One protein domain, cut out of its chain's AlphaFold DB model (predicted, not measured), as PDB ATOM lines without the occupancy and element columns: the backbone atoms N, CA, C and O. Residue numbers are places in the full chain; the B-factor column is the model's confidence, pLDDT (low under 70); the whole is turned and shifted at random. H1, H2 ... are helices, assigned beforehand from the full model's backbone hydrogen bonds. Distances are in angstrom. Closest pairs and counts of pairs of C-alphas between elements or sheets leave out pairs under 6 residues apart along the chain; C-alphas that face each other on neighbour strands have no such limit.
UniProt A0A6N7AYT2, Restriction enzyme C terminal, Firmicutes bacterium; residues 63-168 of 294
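What this domain is: This is residues 63 to 168 of the 294 residues of the protein "Restriction enzyme C terminal" of Firmicutes bacterium (UniProt A0A6N7AYT2). Two long helices, H4 and H5, make a hairpin; short H3 crosses both, and H1 and H2 pack on H4. The all-helix printed part has 106 residues with five named helices, H1 to H5 in order. It is only just loose, close to compact, with a radius of gyration of the C-alphas of 15.7 A, spanning 53 by 26 by 18 A.

How they stand to each other: H1, residues 63 to 69, and H2, residues 72 to 75, touch H4, residues 100 to 129. H3, residues 80 to 89, touches H4 at a steep tilt of 60 degrees; the closest C-alphas, of Ala 87 and Glu 111, are 5.2 A apart. H5, residues 134 to 166, touches H4 with residues 155 to 163 alone. Every O i to N i+4 pair is within hydrogen-bond range in H3 and H4.

Where its parts are: H1 begins at C-alpha 63 (122.233, 126.775, 190.718). H4 spans 43.2 A and H5 48.0 A, ending at C-alpha 166 (142.413, 149.832, 190.205).

The domain as a whole: The printed part has no cut and no long link; no printed residue is under 70 in pLDDT.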
ATOM      1  N   ASP A  63     122.393 126.852 192.184       72.38
ATOM      2  CA  ASP A  63     122.233 126.775 190.718       72.38
ATOM      3  C   ASP A  63     123.040 127.836 189.941       72.38
ATOM      4  O   ASP A  63     123.598 127.573 188.873       72.38
ATOM      5  N   TYR A  64     123.145 129.053 190.486       81.44
ATOM      6  CA  TYR A  64     123.927 130.132 189.873       81.44
ATOM      7  C   TYR A  64     125.426 129.810 189.856       81.44
ATOM      8  O   TYR A  64     126.113 130.039 188.857       81.44
ATOM      9  N   LEU A  65     125.936 129.253 190.960       82.25
ATOM     10  CA  LEU A  65     127.348 128.898 191.086       82.25
ATOM     11  C   LEU A  65     127.723 127.784 190.104       82.25
ATOM     12  O   LEU A  65     128.810 127.826 189.531       82.25
ATOM     13  N   ASP A  66     126.819 126.837 189.850       83.25
ATOM     14  CA  ASP A  66     127.066 125.729 188.922       83.25
ATOM     15  C   ASP A  66     127.288 126.200 187.485       83.25
ATOM     16  O   ASP A  66     128.191 125.704 186.811       83.25
ATOM     17  N   THR A  67     126.552 127.226 187.051       86.62
ATOM     18  CA  THR A  67     126.727 127.822 185.715       86.62
ATOM     19  C   THR A  67     128.121 128.440 185.553       86.62
ATOM     20  O   THR A  67     128.759 128.292 184.515       86.62
ATOM     21  N   ILE A  68     128.637 129.103 186.594       88.19
ATOM     22  CA  ILE A  68     129.990 129.687 186.580       88.19
ATOM     23  C   ILE A  68     131.062 128.589 186.566       88.19
ATOM     24  O   ILE A  68     132.133 128.753 185.978       88.19
ATOM     25  N   LEU A  69     130.791 127.479 187.253       91.50
ATOM     26  CA  LEU A  69     131.754 126.409 187.476       91.50
ATOM     27  C   LEU A  69     131.802 125.372 186.355       91.50
ATOM     28  O   LEU A  69     132.775 124.618 186.319       91.50
ATOM     29  N   GLU A  70     130.825 125.348 185.442       89.38
ATOM     30  CA  GLU A  70     130.724 124.391 184.331       89.38
ATOM     31  C   GLU A  70     132.065 124.138 183.608       89.38
ATOM     32  O   GLU A  70     132.451 122.968 183.484       89.38
ATOM     33  N   PRO A  71     132.865 125.168 183.239       89.81
ATOM     34  CA  PRO A  71     134.150 124.953 182.571       89.81
ATOM     35  C   PRO A  71     135.170 124.168 183.412       89.81
ATOM     36  O   PRO A  71     136.050 123.506 182.863       89.81
ATOM     37  N   PHE A  72     135.063 124.226 184.742       91.38
ATOM     38  CA  PHE A  72     136.010 123.633 185.689       91.38
ATOM     39  C   PHE A  72     135.586 122.251 186.200       91.38
ATOM     40  O   PHE A  72     136.412 121.518 186.746       91.38
ATOM     41  N   LEU A  73     134.325 121.846 185.993       86.56
ATOM     42  CA  LEU A  73     133.800 120.561 186.482       86.56
ATOM     43  C   LEU A  73     134.517 119.338 185.885       86.56
ATOM     44  O   LEU A  73     134.483 118.255 186.486       86.56
ATOM     45  N   GLN A  74     135.146 119.505 184.715       81.94
ATOM     46  CA  GLN A  74     135.923 118.465 184.029       81.94
ATOM     47  C   GLN A  74     137.435 118.696 184.093       81.94
ATOM     48  O   GLN A  74     138.188 117.734 184.215       81.94
ATOM     49  N   THR A  75     137.898 119.948 184.040       87.25
ATOM     50  CA  THR A  75     139.338 120.261 184.058       87.25
ATOM     51  C   THR A  75     139.938 120.263 185.464       87.25
ATOM     52  O   THR A  75     141.159 120.249 185.608       87.25
ATOM     53  N   GLY A  76     139.103 120.297 186.506       86.62
ATOM     54  CA  GLY A  76     139.536 120.428 187.892       86.62
ATOM     55  C   GLY A  76     139.837 121.878 188.282       86.62
ATOM     56  O   GLY A  76     139.391 122.825 187.633       86.62
ATOM     57  N   PHE A  77     140.588 122.058 189.371       88.88
ATOM     58  CA  PHE A  77     140.903 123.384 189.903       88.88
ATOM     59  C   PHE A  77     141.795 124.192 188.949       88.88
ATOM     60  O   PHE A  77     142.908 123.749 188.654       88.88
ATOM     61  N   PRO A  78     141.376 125.395 188.517       92.31
ATOM     62  CA  PRO A  78     142.271 126.305 187.816       92.31
ATOM     63  C   PRO A  78     143.276 126.932 188.794       92.31
ATOM     64  O   PRO A  78     143.196 126.755 190.014       92.31
ATOM     65  N   SER A  79     144.226 127.704 188.259       94.00
ATOM     66  CA  SER A  79     145.146 128.484 189.096       94.00
ATOM     67  C   SER A  79     144.389 129.481 189.982       94.00
ATOM     68  O   SER A  79     143.359 130.019 189.572       94.00
ATOM     69  N   THR A  80     144.925 129.789 191.169       94.00
ATOM     70  CA  THR A  80     144.288 130.741 192.095       94.00
ATOM     71  C   THR A  80     144.087 132.113 191.451       94.00
ATOM     72  O   THR A  80     143.038 132.714 191.616       94.00
ATOM     73  N   VAL A  81     145.032 132.581 190.627       95.81
ATOM     74  CA  VAL A  81     144.903 133.859 189.900       95.81
ATOM     75  C   VAL A  81     143.722 133.841 188.927       95.81
ATOM     76  O   VAL A  81     142.941 134.792 188.875       95.81
ATOM     77  N   GLN A  82     143.572 132.756 188.159       95.81
ATOM     78  CA  GLN A  82     142.446 132.600 187.241       95.81
ATOM     79  C   GLN A  82     141.125 132.515 188.005       95.81
ATOM     80  O   GLN A  82     140.152 133.146 187.601       95.81
ATOM     81  N   PHE A  83     141.093 131.776 189.114       95.88
ATOM     82  CA  PHE A  83     139.882 131.625 189.909       95.88
ATOM     83  C   PHE A  83     139.460 132.947 190.565       95.88
ATOM     84  O   PHE A  83     138.296 133.328 190.456       95.88
ATOM     85  N   SER A  84     140.403 133.704 191.135       96.69
ATOM     86  CA  SER A  84     140.129 135.039 191.676       96.69
ATOM     87  C   SER A  84     139.617 135.998 190.605       96.69
ATOM     88  O   SER A  84     138.728 136.803 190.877       96.69
ATOM     89  N   ARG A  85     140.122 135.911 189.365       95.69
ATOM     90  CA  ARG A  85     139.587 136.696 188.242       95.69
ATOM     91  C   ARG A  85     138.141 136.318 187.924       95.69
ATOM     92  O   ARG A  85     137.326 137.219 187.748       95.69
ATOM     93  N   VAL A  86     137.831 135.020 187.857       94.25
ATOM     94  CA  VAL A  86     136.461 134.539 187.608       94.25
ATOM     95  C   VAL A  86     135.518 135.097 188.668       94.25
ATOM     96  O   VAL A  86     134.564 135.773 188.299       94.25
ATOM     97  N   ALA A  87     135.853 134.939 189.952       93.69
ATOM     98  CA  ALA A  87     135.042 135.454 191.054       93.69
ATOM     99  C   ALA A  87     134.783 136.967 190.937       93.69
ATOM    100  O   ALA A  87     133.652 137.421 191.083       93.69
ATOM    101  N   ARG A  88     135.801 137.770 190.603       94.50
ATOM    102  CA  ARG A  88     135.598 139.213 190.388       94.50
ATOM    103  C   ARG A  88     134.680 139.508 189.204       94.50
ATOM    104  O   ARG A  88     133.835 140.388 189.297       94.50
ATOM    105  N   SER A  89     134.832 138.779 188.099       92.38
ATOM    106  CA  SER A  89     134.035 139.001 186.885       92.38
ATOM    107  C   SER A  89     132.562 138.606 187.028       92.38
ATOM    108  O   SER A  89     131.717 139.145 186.319       92.38
ATOM    109  N   THR A  90     132.246 137.697 187.953       90.56
ATOM    110  CA  THR A  90     130.887 137.193 188.203       90.56
ATOM    111  C   THR A  90     130.187 137.890 189.370       90.56
ATOM    112  O   THR A  90     129.057 137.538 189.709       90.56
ATOM    113  N   LEU A  91     130.826 138.897 189.976       86.62
ATOM    114  CA  LEU A  91     130.261 139.709 191.050       86.62
ATOM    115  C   LEU A  91     130.323 141.200 190.688       86.62
ATOM    116  O   LEU A  91     131.320 141.878 190.923       86.62
ATOM    117  N   ILE A  92     129.222 141.723 190.142       74.50
ATOM    118  CA  ILE A  92     129.115 143.107 189.628       74.50
ATOM    119  C   ILE A  92     128.932 144.144 190.761       74.50
ATOM    120  O   ILE A  92     128.933 145.348 190.530       74.50
ATOM    121  N   THR A  93     128.776 143.708 192.011       71.50
ATOM    122  CA  THR A  93     128.242 144.556 193.086       71.50
ATOM    123  C   THR A  93     129.254 145.464 193.784       71.50
ATOM    124  O   THR A  93     128.821 146.311 194.558       71.50
ATOM    125  N   ALA A  94     130.566 145.330 193.557       79.31
ATOM    126  CA  ALA A  94     131.562 146.053 194.352       79.31
ATOM    127  C   ALA A  94     132.576 146.849 193.516       79.31
ATOM    128  O   ALA A  94     133.301 146.291 192.693       79.31
ATOM    129  N   CYS A  95     132.664 148.158 193.776       90.50
ATOM    130  CA  CYS A  95     133.667 149.040 193.177       90.50
ATOM    131  C   CYS A  95     134.949 149.053 194.035       90.50
ATOM    132  O   CYS A  95     134.924 149.586 195.147       90.50
ATOM    133  N   PRO A  96     136.094 148.541 193.544       94.44
ATOM    134  CA  PRO A  96     137.339 148.500 194.320       94.44
ATOM    135  C   PRO A  96     137.995 149.871 194.536       94.44
ATOM    136  O   PRO A  96     138.943 149.976 195.312       94.44
ATOM    137  N   ILE A  97     137.532 150.917 193.846       95.31
ATOM    138  CA  ILE A  97     138.055 152.284 193.980       95.31
ATOM    139  C   ILE A  97     137.278 153.060 195.046       95.31
ATOM    140  O   ILE A  97     137.882 153.715 195.890       95.31
ATOM    141  N   GLU A  98     135.947 152.992 194.999       94.81
ATOM    142  CA  GLU A  98     135.065 153.736 195.906       94.81
ATOM    143  C   GLU A  98     134.837 153.000 197.230       94.81
ATOM    144  O   GLU A  98     134.642 153.631 198.266       94.81
ATOM    145  N   GLN A  99     134.839 151.664 197.196       95.75
ATOM    146  CA  GLN A  99     134.499 150.810 198.332       95.75
ATOM    147  C   GLN A  99     135.457 149.603 198.446       95.75
ATOM    148  O   GLN A  99     135.003 148.455 198.437       95.75
ATOM    149  N   PRO A 100     136.783 149.815 198.561       97.38
ATOM    150  CA  PRO A 100     137.774 148.737 198.593       97.38
ATOM    151  C   PRO A 100     137.553 147.750 199.746       97.38
ATOM    152  O   PRO A 100     137.694 146.547 199.545       97.38
ATOM    153  N   ASP A 101     137.170 148.227 200.935       97.62
ATOM    154  CA  ASP A 101     136.864 147.377 202.091       97.62
ATOM    155  C   ASP A 101     135.717 146.397 201.789       97.62
ATOM    156  O   ASP A 101     135.837 145.200 202.047       97.62
ATOM    157  N   TYR A 102     134.625 146.893 201.198       95.88
ATOM    158  CA  TYR A 102     133.480 146.066 200.809       95.88
ATOM    159  C   TYR A 102     133.836 145.124 199.657       95.88
ATOM    160  O   TYR A 102     133.525 143.936 199.725       95.88
ATOM    161  N   ALA A 103     134.531 145.625 198.631       96.62
ATOM    162  CA  ALA A 103     134.952 144.827 197.486       96.62
ATOM    163  C   ALA A 103     135.821 143.641 197.896       96.62
ATOM    164  O   ALA A 103     135.592 142.531 197.422       96.62
ATOM    165  N   LEU A 104     136.761 143.847 198.823       97.19
ATOM    166  CA  LEU A 104     137.612 142.769 199.306       97.19
ATOM    167  C   LEU A 104     136.803 141.654 199.977       97.19
ATOM    168  O   LEU A 104     136.983 140.487 199.635       97.19
ATOM    169  N   ILE A 105     135.905 142.006 200.904       95.19
ATOM    170  CA  ILE A 105     135.059 141.022 201.596       95.19
ATOM    171  C   ILE A 105     134.154 140.301 200.597       95.19
ATOM    172  O   ILE A 105     134.134 139.074 200.569       95.19
ATOM    173  N   ALA A 106     133.461 141.047 199.737       94.31
ATOM    174  CA  ALA A 106     132.504 140.490 198.791       94.31
ATOM    175  C   ALA A 106     133.174 139.526 197.796       94.31
ATOM    176  O   ALA A 106     132.638 138.454 197.504       94.31
ATOM    177  N   TRP A 107     134.371 139.867 197.308       95.81
ATOM    178  CA  TRP A 107     135.137 138.987 196.432       95.81
ATOM    179  C   TRP A 107     135.627 137.729 197.143       95.81
ATOM    180  O   TRP A 107     135.479 136.647 196.585       95.81
ATOM    181  N   MET A 108     136.138 137.846 198.372       95.06
ATOM    182  CA  MET A 108     136.574 136.686 199.157       95.06
ATOM    183  C   MET A 108     135.409 135.743 199.477       95.06
ATOM    184  O   MET A 108     135.536 134.535 199.296       95.06
ATOM    185  N   GLU A 109     134.256 136.277 199.886       92.12
ATOM    186  CA  GLU A 109     133.051 135.474 200.131       92.12
ATOM    187  C   GLU A 109     132.570 134.766 198.867       92.12
ATOM    188  O   GLU A 109     132.211 133.590 198.905       92.12
ATOM    189  N   HIS A 110     132.531 135.475 197.738       92.88
ATOM    190  CA  HIS A 110     132.072 134.889 196.487       92.88
ATOM    191  C   HIS A 110     133.046 133.831 195.962       92.88
ATOM    192  O   HIS A 110     132.612 132.765 195.517       92.88
ATOM    193  N   GLU A 111     134.353 134.083 196.061       94.25
ATOM    194  CA  GLU A 111     135.373 133.116 195.671       94.25
ATOM    195  C   GLU A 111     135.312 131.847 196.536       94.25
ATOM    196  O   GLU A 111     135.367 130.741 195.995       94.25
ATOM    197  N   GLU A 112     135.138 131.984 197.853       92.12
ATOM    198  CA  GLU A 112     135.031 130.844 198.771       92.12
ATOM    199  C   GLU A 112     133.794 129.985 198.471       92.12
ATOM    200  O   GLU A 112     133.868 128.755 198.461       92.12
ATOM    201  N   ARG A 113     132.660 130.612 198.139       90.62
ATOM    202  CA  ARG A 113     131.432 129.903 197.742       90.62
ATOM    203  C   ARG A 113     131.629 129.094 196.464       90.62
ATOM    204  O   ARG A 113     131.338 127.896 196.431       90.62
ATOM    205  N   LEU A 114     132.202 129.719 195.432       92.62
ATOM    206  CA  LEU A 114     132.572 129.035 194.190       92.62
ATOM    207  C   LEU A 114     133.560 127.885 194.466       92.62
ATOM    208  O   LEU A 114     133.436 126.797 193.899       92.62
ATOM    209  N   PHE A 115     134.538 128.102 195.348       93.06
ATOM    210  CA  PHE A 115     135.532 127.095 195.703       93.06
ATOM    211  C   PHE A 115     134.919 125.877 196.368       93.06
ATOM    212  O   PHE A 115     135.135 124.768 195.887       93.06
ATOM    213  N   LYS A 116     134.156 126.072 197.449       90.06
ATOM    214  CA  LYS A 116     133.526 124.983 198.202       90.06
ATOM    215  C   LYS A 116     132.611 124.161 197.310       90.06
ATOM    216  O   LYS A 116     132.612 122.934 197.396       90.06
ATOM    217  N   ARG A 117     131.878 124.813 196.404       91.00
ATOM    218  CA  ARG A 117     131.008 124.125 195.446       91.00
ATOM    219  C   ARG A 117     131.799 123.246 194.473       91.00
ATOM    220  O   ARG A 117     131.456 122.071 194.314       91.00
ATOM    221  N   LEU A 118     132.865 123.782 193.875       92.00
ATOM    222  CA  LEU A 118     133.748 123.023 192.984       92.00
ATOM    223  C   LEU A 118     134.478 121.898 193.731       92.00
ATOM    224  O   LEU A 118     134.619 120.788 193.222       92.00
ATOM    225  N   GLU A 119     134.923 122.172 194.955       92.56
ATOM    226  CA  GLU A 119     135.619 121.213 195.803       92.56
ATOM    227  C   GLU A 119     134.726 120.036 196.173       92.56
ATOM    228  O   GLU A 119     135.148 118.898 195.986       92.56
ATOM    229  N   ARG A 120     133.483 120.285 196.601       90.50
ATOM    230  CA  ARG A 120     132.500 119.226 196.870       90.50
ATOM    231  C   ARG A 120     132.307 118.320 195.655       90.50
ATOM    232  O   ARG A 120     132.346 117.103 195.803       90.50
ATOM    233  N   HIS A 121     132.183 118.894 194.456       89.88
ATOM    234  CA  HIS A 121     132.046 118.125 193.212       89.88
ATOM    235  C   HIS A 121     133.270 117.253 192.908       89.88
ATOM    236  O   HIS A 121     133.141 116.074 192.586       89.88
ATOM    237  N   ILE A 122     134.475 117.817 193.027       90.62
ATOM    238  CA  ILE A 122     135.723 117.090 192.754       90.62
ATOM    239  C   ILE A 122     135.959 115.995 193.799       90.62
ATOM    240  O   ILE A 122     136.351 114.886 193.439       90.62
ATOM    241  N   ILE A 123     135.727 116.288 195.081       91.62
ATOM    242  CA  ILE A 123     135.887 115.317 196.167       91.62
ATOM    243  C   ILE A 123     134.866 114.187 196.019       91.62
ATOM    244  O   ILE A 123     135.260 113.033 196.144       91.62
ATOM    245  N   ALA A 124     133.602 114.479 195.691       91.06
ATOM    246  CA  ALA A 124     132.576 113.455 195.487       91.06
ATOM    247  C   ALA A 124     133.000 112.414 194.437       91.06
ATOM    248  O   ALA A 124     132.997 111.223 194.731       91.06
ATOM    249  N   LYS A 125     133.506 112.854 193.274       89.88
ATOM    250  CA  LYS A 125     134.038 111.953 192.230       89.88
ATOM    251  C   LYS A 125     135.186 111.060 192.725       89.88
ATOM    252  O   LYS A 125     135.290 109.893 192.344       89.88
ATOM    253  N   VAL A 126     136.075 111.605 193.559       90.19
ATOM    254  CA  VAL A 126     137.186 110.833 194.146       90.19
ATOM    255  C   VAL A 126     136.662 109.822 195.164       90.19
ATOM    256  O   VAL A 126     137.104 108.677 195.157       90.19
ATOM    257  N   LEU A 127     135.702 110.217 196.002       90.81
ATOM    258  CA  LEU A 127     135.075 109.331 196.983       90.81
ATOM    259  C   LEU A 127     134.316 108.177 196.317       90.81
ATOM    260  O   LEU A 127     134.420 107.050 196.787       90.81
ATOM    261  N   GLU A 128     133.623 108.432 195.205       92.50
ATOM    262  CA  GLU A 128     132.955 107.402 194.392       92.50
ATOM    263  C   GLU A 128     133.942 106.375 193.823       92.50
ATOM    264  O   GLU A 128     133.632 105.187 193.753       92.50
ATOM    265  N   SER A 129     135.143 106.820 193.446       90.75
ATOM    266  CA  SER A 129     136.206 105.939 192.941       90.75
ATOM    267  C   SER A 129     136.865 105.102 194.049       90.75
ATOM    268  O   SER A 129     137.488 104.080 193.761       90.75
ATOM    269  N   GLY A 130     136.721 105.518 195.312       90.75
ATOM    270  CA  GLY A 130     137.312 104.869 196.480       90.75
ATOM    271  C   GLY A 130     138.827 105.072 196.621       90.75
ATOM    272  O   GLY A 130     139.502 105.634 195.757       90.75
ATOM    273  N   PHE A 131     139.375 104.598 197.742       93.50
ATOM    274  CA  PHE A 131     140.818 104.583 198.013       93.50
ATOM    275  C   PHE A 131     141.321 103.143 198.105       93.50
ATOM    276  O   PHE A 131     140.631 102.274 198.636       93.50
ATOM    277  N   SER A 132     142.535 102.894 197.607       90.19
ATOM    278  CA  SER A 132     143.174 101.571 197.642       90.19
ATOM    279  C   SER A 132     143.523 101.105 199.056       90.19
ATOM    280  O   SER A 132     143.535  99.908 199.326       90.19
ATOM    281  N   ASP A 133     143.839 102.046 199.945       93.25
ATOM    282  CA  ASP A 133     144.233 101.815 201.329       93.25
ATOM    283  C   ASP A 133     143.998 103.071 202.190       93.25
ATOM    284  O   ASP A 133     143.648 104.154 201.702       93.25
ATOM    285  N   VAL A 134     144.194 102.915 203.501       94.25
ATOM    286  CA  VAL A 134     144.076 104.004 204.482       94.25
ATOM    287  C   VAL A 134     145.089 105.118 204.199       94.25
ATOM    288  O   VAL A 134     144.758 106.296 204.316       94.25
ATOM    289  N   GLU A 135     146.306 104.770 203.778       94.50
ATOM    290  CA  GLU A 135     147.368 105.744 203.502       94.50
ATOM    291  C   GLU A 135     147.025 106.647 202.305       94.50
ATOM    292  O   GLU A 135     147.226 107.864 202.344       94.50
ATOM    293  N   GLY A 136     146.426 106.083 201.254       92.56
ATOM    294  CA  GLY A 136     145.922 106.818 200.101       92.56
ATOM    295  C   GLY A 136     144.869 107.855 200.486       92.56
ATOM    296  O   GLY A 136     144.942 108.998 200.022       92.56
ATOM    297  N   PHE A 137     143.945 107.492 201.380       94.50
ATOM    298  CA  PHE A 137     142.961 108.420 201.940       94.50
ATOM    299  C   PHE A 137     143.623 109.541 202.754       94.50
ATOM    300  O   PHE A 137     143.338 110.720 202.524       94.50
ATOM    301  N   LEU A 138     144.540 109.203 203.670       94.19
ATOM    302  CA  LEU A 138     145.220 110.187 204.523       94.19
ATOM    303  C   LEU A 138     146.021 111.199 203.696       94.19
ATOM    304  O   LEU A 138     145.905 112.410 203.908       94.19
ATOM    305  N   ARG A 139     146.770 110.726 202.695       93.81
ATOM    306  CA  ARG A 139     147.527 111.586 201.776       93.81
ATOM    307  C   ARG A 139     146.613 112.520 200.986       93.81
ATOM    308  O   ARG A 139     146.931 113.701 200.827       93.81
ATOM    309  N   TYR A 140     145.480 112.012 200.498       93.38
ATOM    310  CA  TYR A 140     144.500 112.834 199.793       93.38
ATOM    311  C   TYR A 140     143.908 113.916 200.704       93.38
ATOM    312  O   TYR A 140     143.935 115.093 200.337       93.38
ATOM    313  N   SER A 141     143.462 113.538 201.907       92.19
ATOM    314  CA  SER A 141     142.897 114.447 202.914       92.19
ATOM    315  C   SER A 141     143.868 115.578 203.269       92.19
ATOM    316  O   SER A 141     143.509 116.758 203.211       92.19
ATOM    317  N   LEU A 142     145.143 115.249 203.510       92.88
ATOM    318  CA  LEU A 142     146.182 116.249 203.762       92.88
ATOM    319  C   LEU A 142     146.382 117.190 202.563       92.88
ATOM    320  O   LEU A 142     146.542 118.399 202.740       92.88
ATOM    321  N   SER A 143     146.336 116.664 201.333       92.81
ATOM    322  CA  SER A 143     146.452 117.486 200.121       92.81
ATOM    323  C   SER A 143     145.301 118.488 199.984       92.81
ATOM    324  O   SER A 143     145.532 119.633 199.591       92.81
ATOM    325  N   VAL A 144     144.079 118.082 200.349       92.00
ATOM    326  CA  VAL A 144     142.888 118.941 200.339       92.00
ATOM    327  C   VAL A 144     143.057 120.057 201.365       92.00
ATOM    328  O   VAL A 144     142.970 121.232 201.015       92.00
ATOM    329  N   GLN A 145     143.413 119.722 202.608       89.88
ATOM    330  CA  GLN A 145     143.632 120.717 203.661       89.88
ATOM    331  C   GLN A 145     144.733 121.726 203.304       89.88
ATOM    332  O   GLN A 145     144.573 122.929 203.519       89.88
ATOM    333  N   ASN A 146     145.846 121.260 202.733       90.19
ATOM    334  CA  ASN A 146     146.934 122.139 202.305       90.19
ATOM    335  C   ASN A 146     146.515 123.045 201.143       90.19
ATOM    336  O   ASN A 146     146.885 124.218 201.128       90.19
ATOM    337  N   ARG A 147     145.704 122.537 200.205       92.44
ATOM    338  CA  ARG A 147     145.144 123.337 199.109       92.44
ATOM    339  C   ARG A 147     144.260 124.457 199.637       92.44
ATOM    340  O   ARG A 147     144.471 125.594 199.236       92.44
ATOM    341  N   ARG A 148     143.344 124.158 200.568       91.25
ATOM    342  CA  ARG A 148     142.499 125.166 201.233       91.25
ATOM    343  C   ARG A 148     143.359 126.277 201.844       91.25
ATOM    344  O   ARG A 148     143.208 127.442 201.496       91.25
ATOM    345  N   LYS A 149     144.352 125.906 202.663       87.06
ATOM    346  CA  LYS A 149     145.258 126.859 203.336       87.06
ATOM    347  C   LYS A 149     146.053 127.730 202.361       87.06
ATOM    348  O   LYS A 149     146.135 128.940 202.555       87.06
ATOM    349  N   ALA A 150     146.658 127.129 201.335       90.19
ATOM    350  CA  ALA A 150     147.464 127.861 200.359       90.19
ATOM    351  C   ALA A 150     146.604 128.811 199.516       90.19
ATOM    352  O   ALA A 150     147.002 129.943 199.240       90.19
ATOM    353  N   ARG A 151     145.413 128.352 199.133       93.38
ATOM    354  CA  ARG A 151     144.501 129.079 198.265       93.38
ATOM    355  C   ARG A 151     143.944 130.336 198.924       93.38
ATOM    356  O   ARG A 151     143.999 131.379 198.291       93.38
ATOM    357  N   VAL A 152     143.464 130.263 200.169       91.81
ATOM    358  CA  VAL A 152     142.882 131.436 200.853       91.81
ATOM    359  C   VAL A 152     143.899 132.582 200.947       91.81
ATOM    360  O   VAL A 152     143.559 133.729 200.673       91.81
ATOM    361  N   GLY A 153     145.163 132.278 201.267       93.62
ATOM    362  CA  GLY A 153     146.230 133.286 201.292       93.62
ATOM    363  C   GLY A 153     146.489 133.906 199.915       93.62
ATOM    364  O   GLY A 153     146.474 135.126 199.771       93.62
ATOM    365  N   GLN A 154     146.639 133.068 198.885       95.62
ATOM    366  CA  GLN A 154     146.877 133.536 197.517       95.62
ATOM    367  C   GLN A 154     145.701 134.340 196.948       95.62
ATOM    368  O   GLN A 154     145.930 135.334 196.263       95.62
ATOM    369  N   ALA A 155     144.462 133.927 197.216       97.19
ATOM    370  CA  ALA A 155     143.256 134.637 196.795       97.19
ATOM    371  C   ALA A 155     143.209 136.039 197.413       97.19
ATOM    372  O   ALA A 155     143.031 137.023 196.696       97.19
ATOM    373  N   LEU A 156     143.482 136.141 198.720       97.62
ATOM    374  CA  LEU A 156     143.536 137.418 199.426       97.62
ATOM    375  C   LEU A 156     144.560 138.372 198.798       97.62
ATOM    376  O   LEU A 156     144.233 139.516 198.491       97.62
ATOM    377  N   GLU A 157     145.779 137.895 198.538       98.00
ATOM    378  CA  GLU A 157     146.795 138.689 197.843       98.00
ATOM    379  C   GLU A 157     146.364 139.084 196.419       98.00
ATOM    380  O   GLU A 157     146.562 140.229 196.022       98.00
ATOM    381  N   ASN A 158     145.748 138.177 195.650       98.12
ATOM    382  CA  ASN A 158     145.287 138.462 194.285       98.12
ATOM    383  C   ASN A 158     144.186 139.532 194.251       98.12
ATOM    384  O   ASN A 158     144.132 140.336 193.321       98.12
ATOM    385  N   HIS A 159     143.279 139.529 195.230       98.00
ATOM    386  CA  HIS A 159     142.239 140.548 195.339       98.00
ATOM    387  C   HIS A 159     142.809 141.898 195.767       98.00
ATOM    388  O   HIS A 159     142.418 142.919 195.206       98.00
ATOM    389  N   LEU A 160     143.766 141.918 196.698       98.44
ATOM    390  CA  LEU A 160     144.469 143.146 197.070       98.44
ATOM    391  C   LEU A 160     145.249 143.740 195.905       98.44
ATOM    392  O   LEU A 160     145.195 144.947 195.690       98.44
ATOM    393  N   GLU A 161     145.927 142.896 195.133       98.06
ATOM    394  CA  GLU A 161     146.655 143.312 193.939       98.06
ATOM    395  C   GLU A 161     145.730 144.022 192.939       98.06
ATOM    396  O   GLU A 161     146.050 145.114 192.472       98.06
ATOM    397  N   GLU A 162     144.541 143.465 192.685       97.88
ATOM    398  CA  GLU A 162     143.521 144.107 191.847       97.88
ATOM    399  C   GLU A 162     143.063 145.456 192.422       97.88
ATOM    400  O   GLU A 162     142.949 146.435 191.687       97.88
ATOM    401  N   ILE A 163     142.834 145.540 193.739       98.19
ATOM    402  CA  ILE A 163     142.446 146.796 194.397       98.19
ATOM    403  C   ILE A 163     143.545 147.848 194.226       98.19
ATOM    404  O   ILE A 163     143.248 148.993 193.881       98.19
ATOM    405  N   PHE A 164     144.812 147.488 194.429       98.12
ATOM    406  CA  PHE A 164     145.932 148.414 194.260       98.12
ATOM    407  C   PHE A 164     146.074 148.883 192.811       98.12
ATOM    408  O   PHE A 164     146.235 150.085 192.587       98.12
ATOM    409  N   LEU A 165     145.934 147.977 191.837       96.81
ATOM    410  CA  LEU A 165     145.938 148.310 190.408       96.81
ATOM    411  C   LEU A 165     144.807 149.278 190.046       96.81
ATOM    412  O   LEU A 165     145.065 150.327 189.455       96.81
ATOM    413  N   ALA A 166     143.573 148.978 190.458       96.44
ATOM    414  CA  ALA A 166     142.413 149.832 190.205       96.44
ATOM    415  C   ALA A 166     142.576 151.232 190.825       96.44
ATOM    416  O   ALA A 166     142.151 152.232 190.249       96.44
ATOM    417  N   ASN A 167     143.244 151.318 191.979       96.44
ATOM    418  CA  ASN A 167     143.521 152.574 192.674       96.44
ATOM    419  C   ASN A 167     144.796 153.295 192.199       96.44
ATOM    420  O   ASN A 167     145.129 154.331 192.783       96.44
ATOM    421  N   GLN A 168     145.470 152.783 191.158       95.62
ATOM    422  CA  GLN A 168     146.717 153.309 190.579       95.62
ATOM    423  C   GLN A 168     147.865 153.427 191.593       95.62
ATOM    424  O   GLN A 168     148.682 154.347 191.546       95.62
TER     425      GLN A 168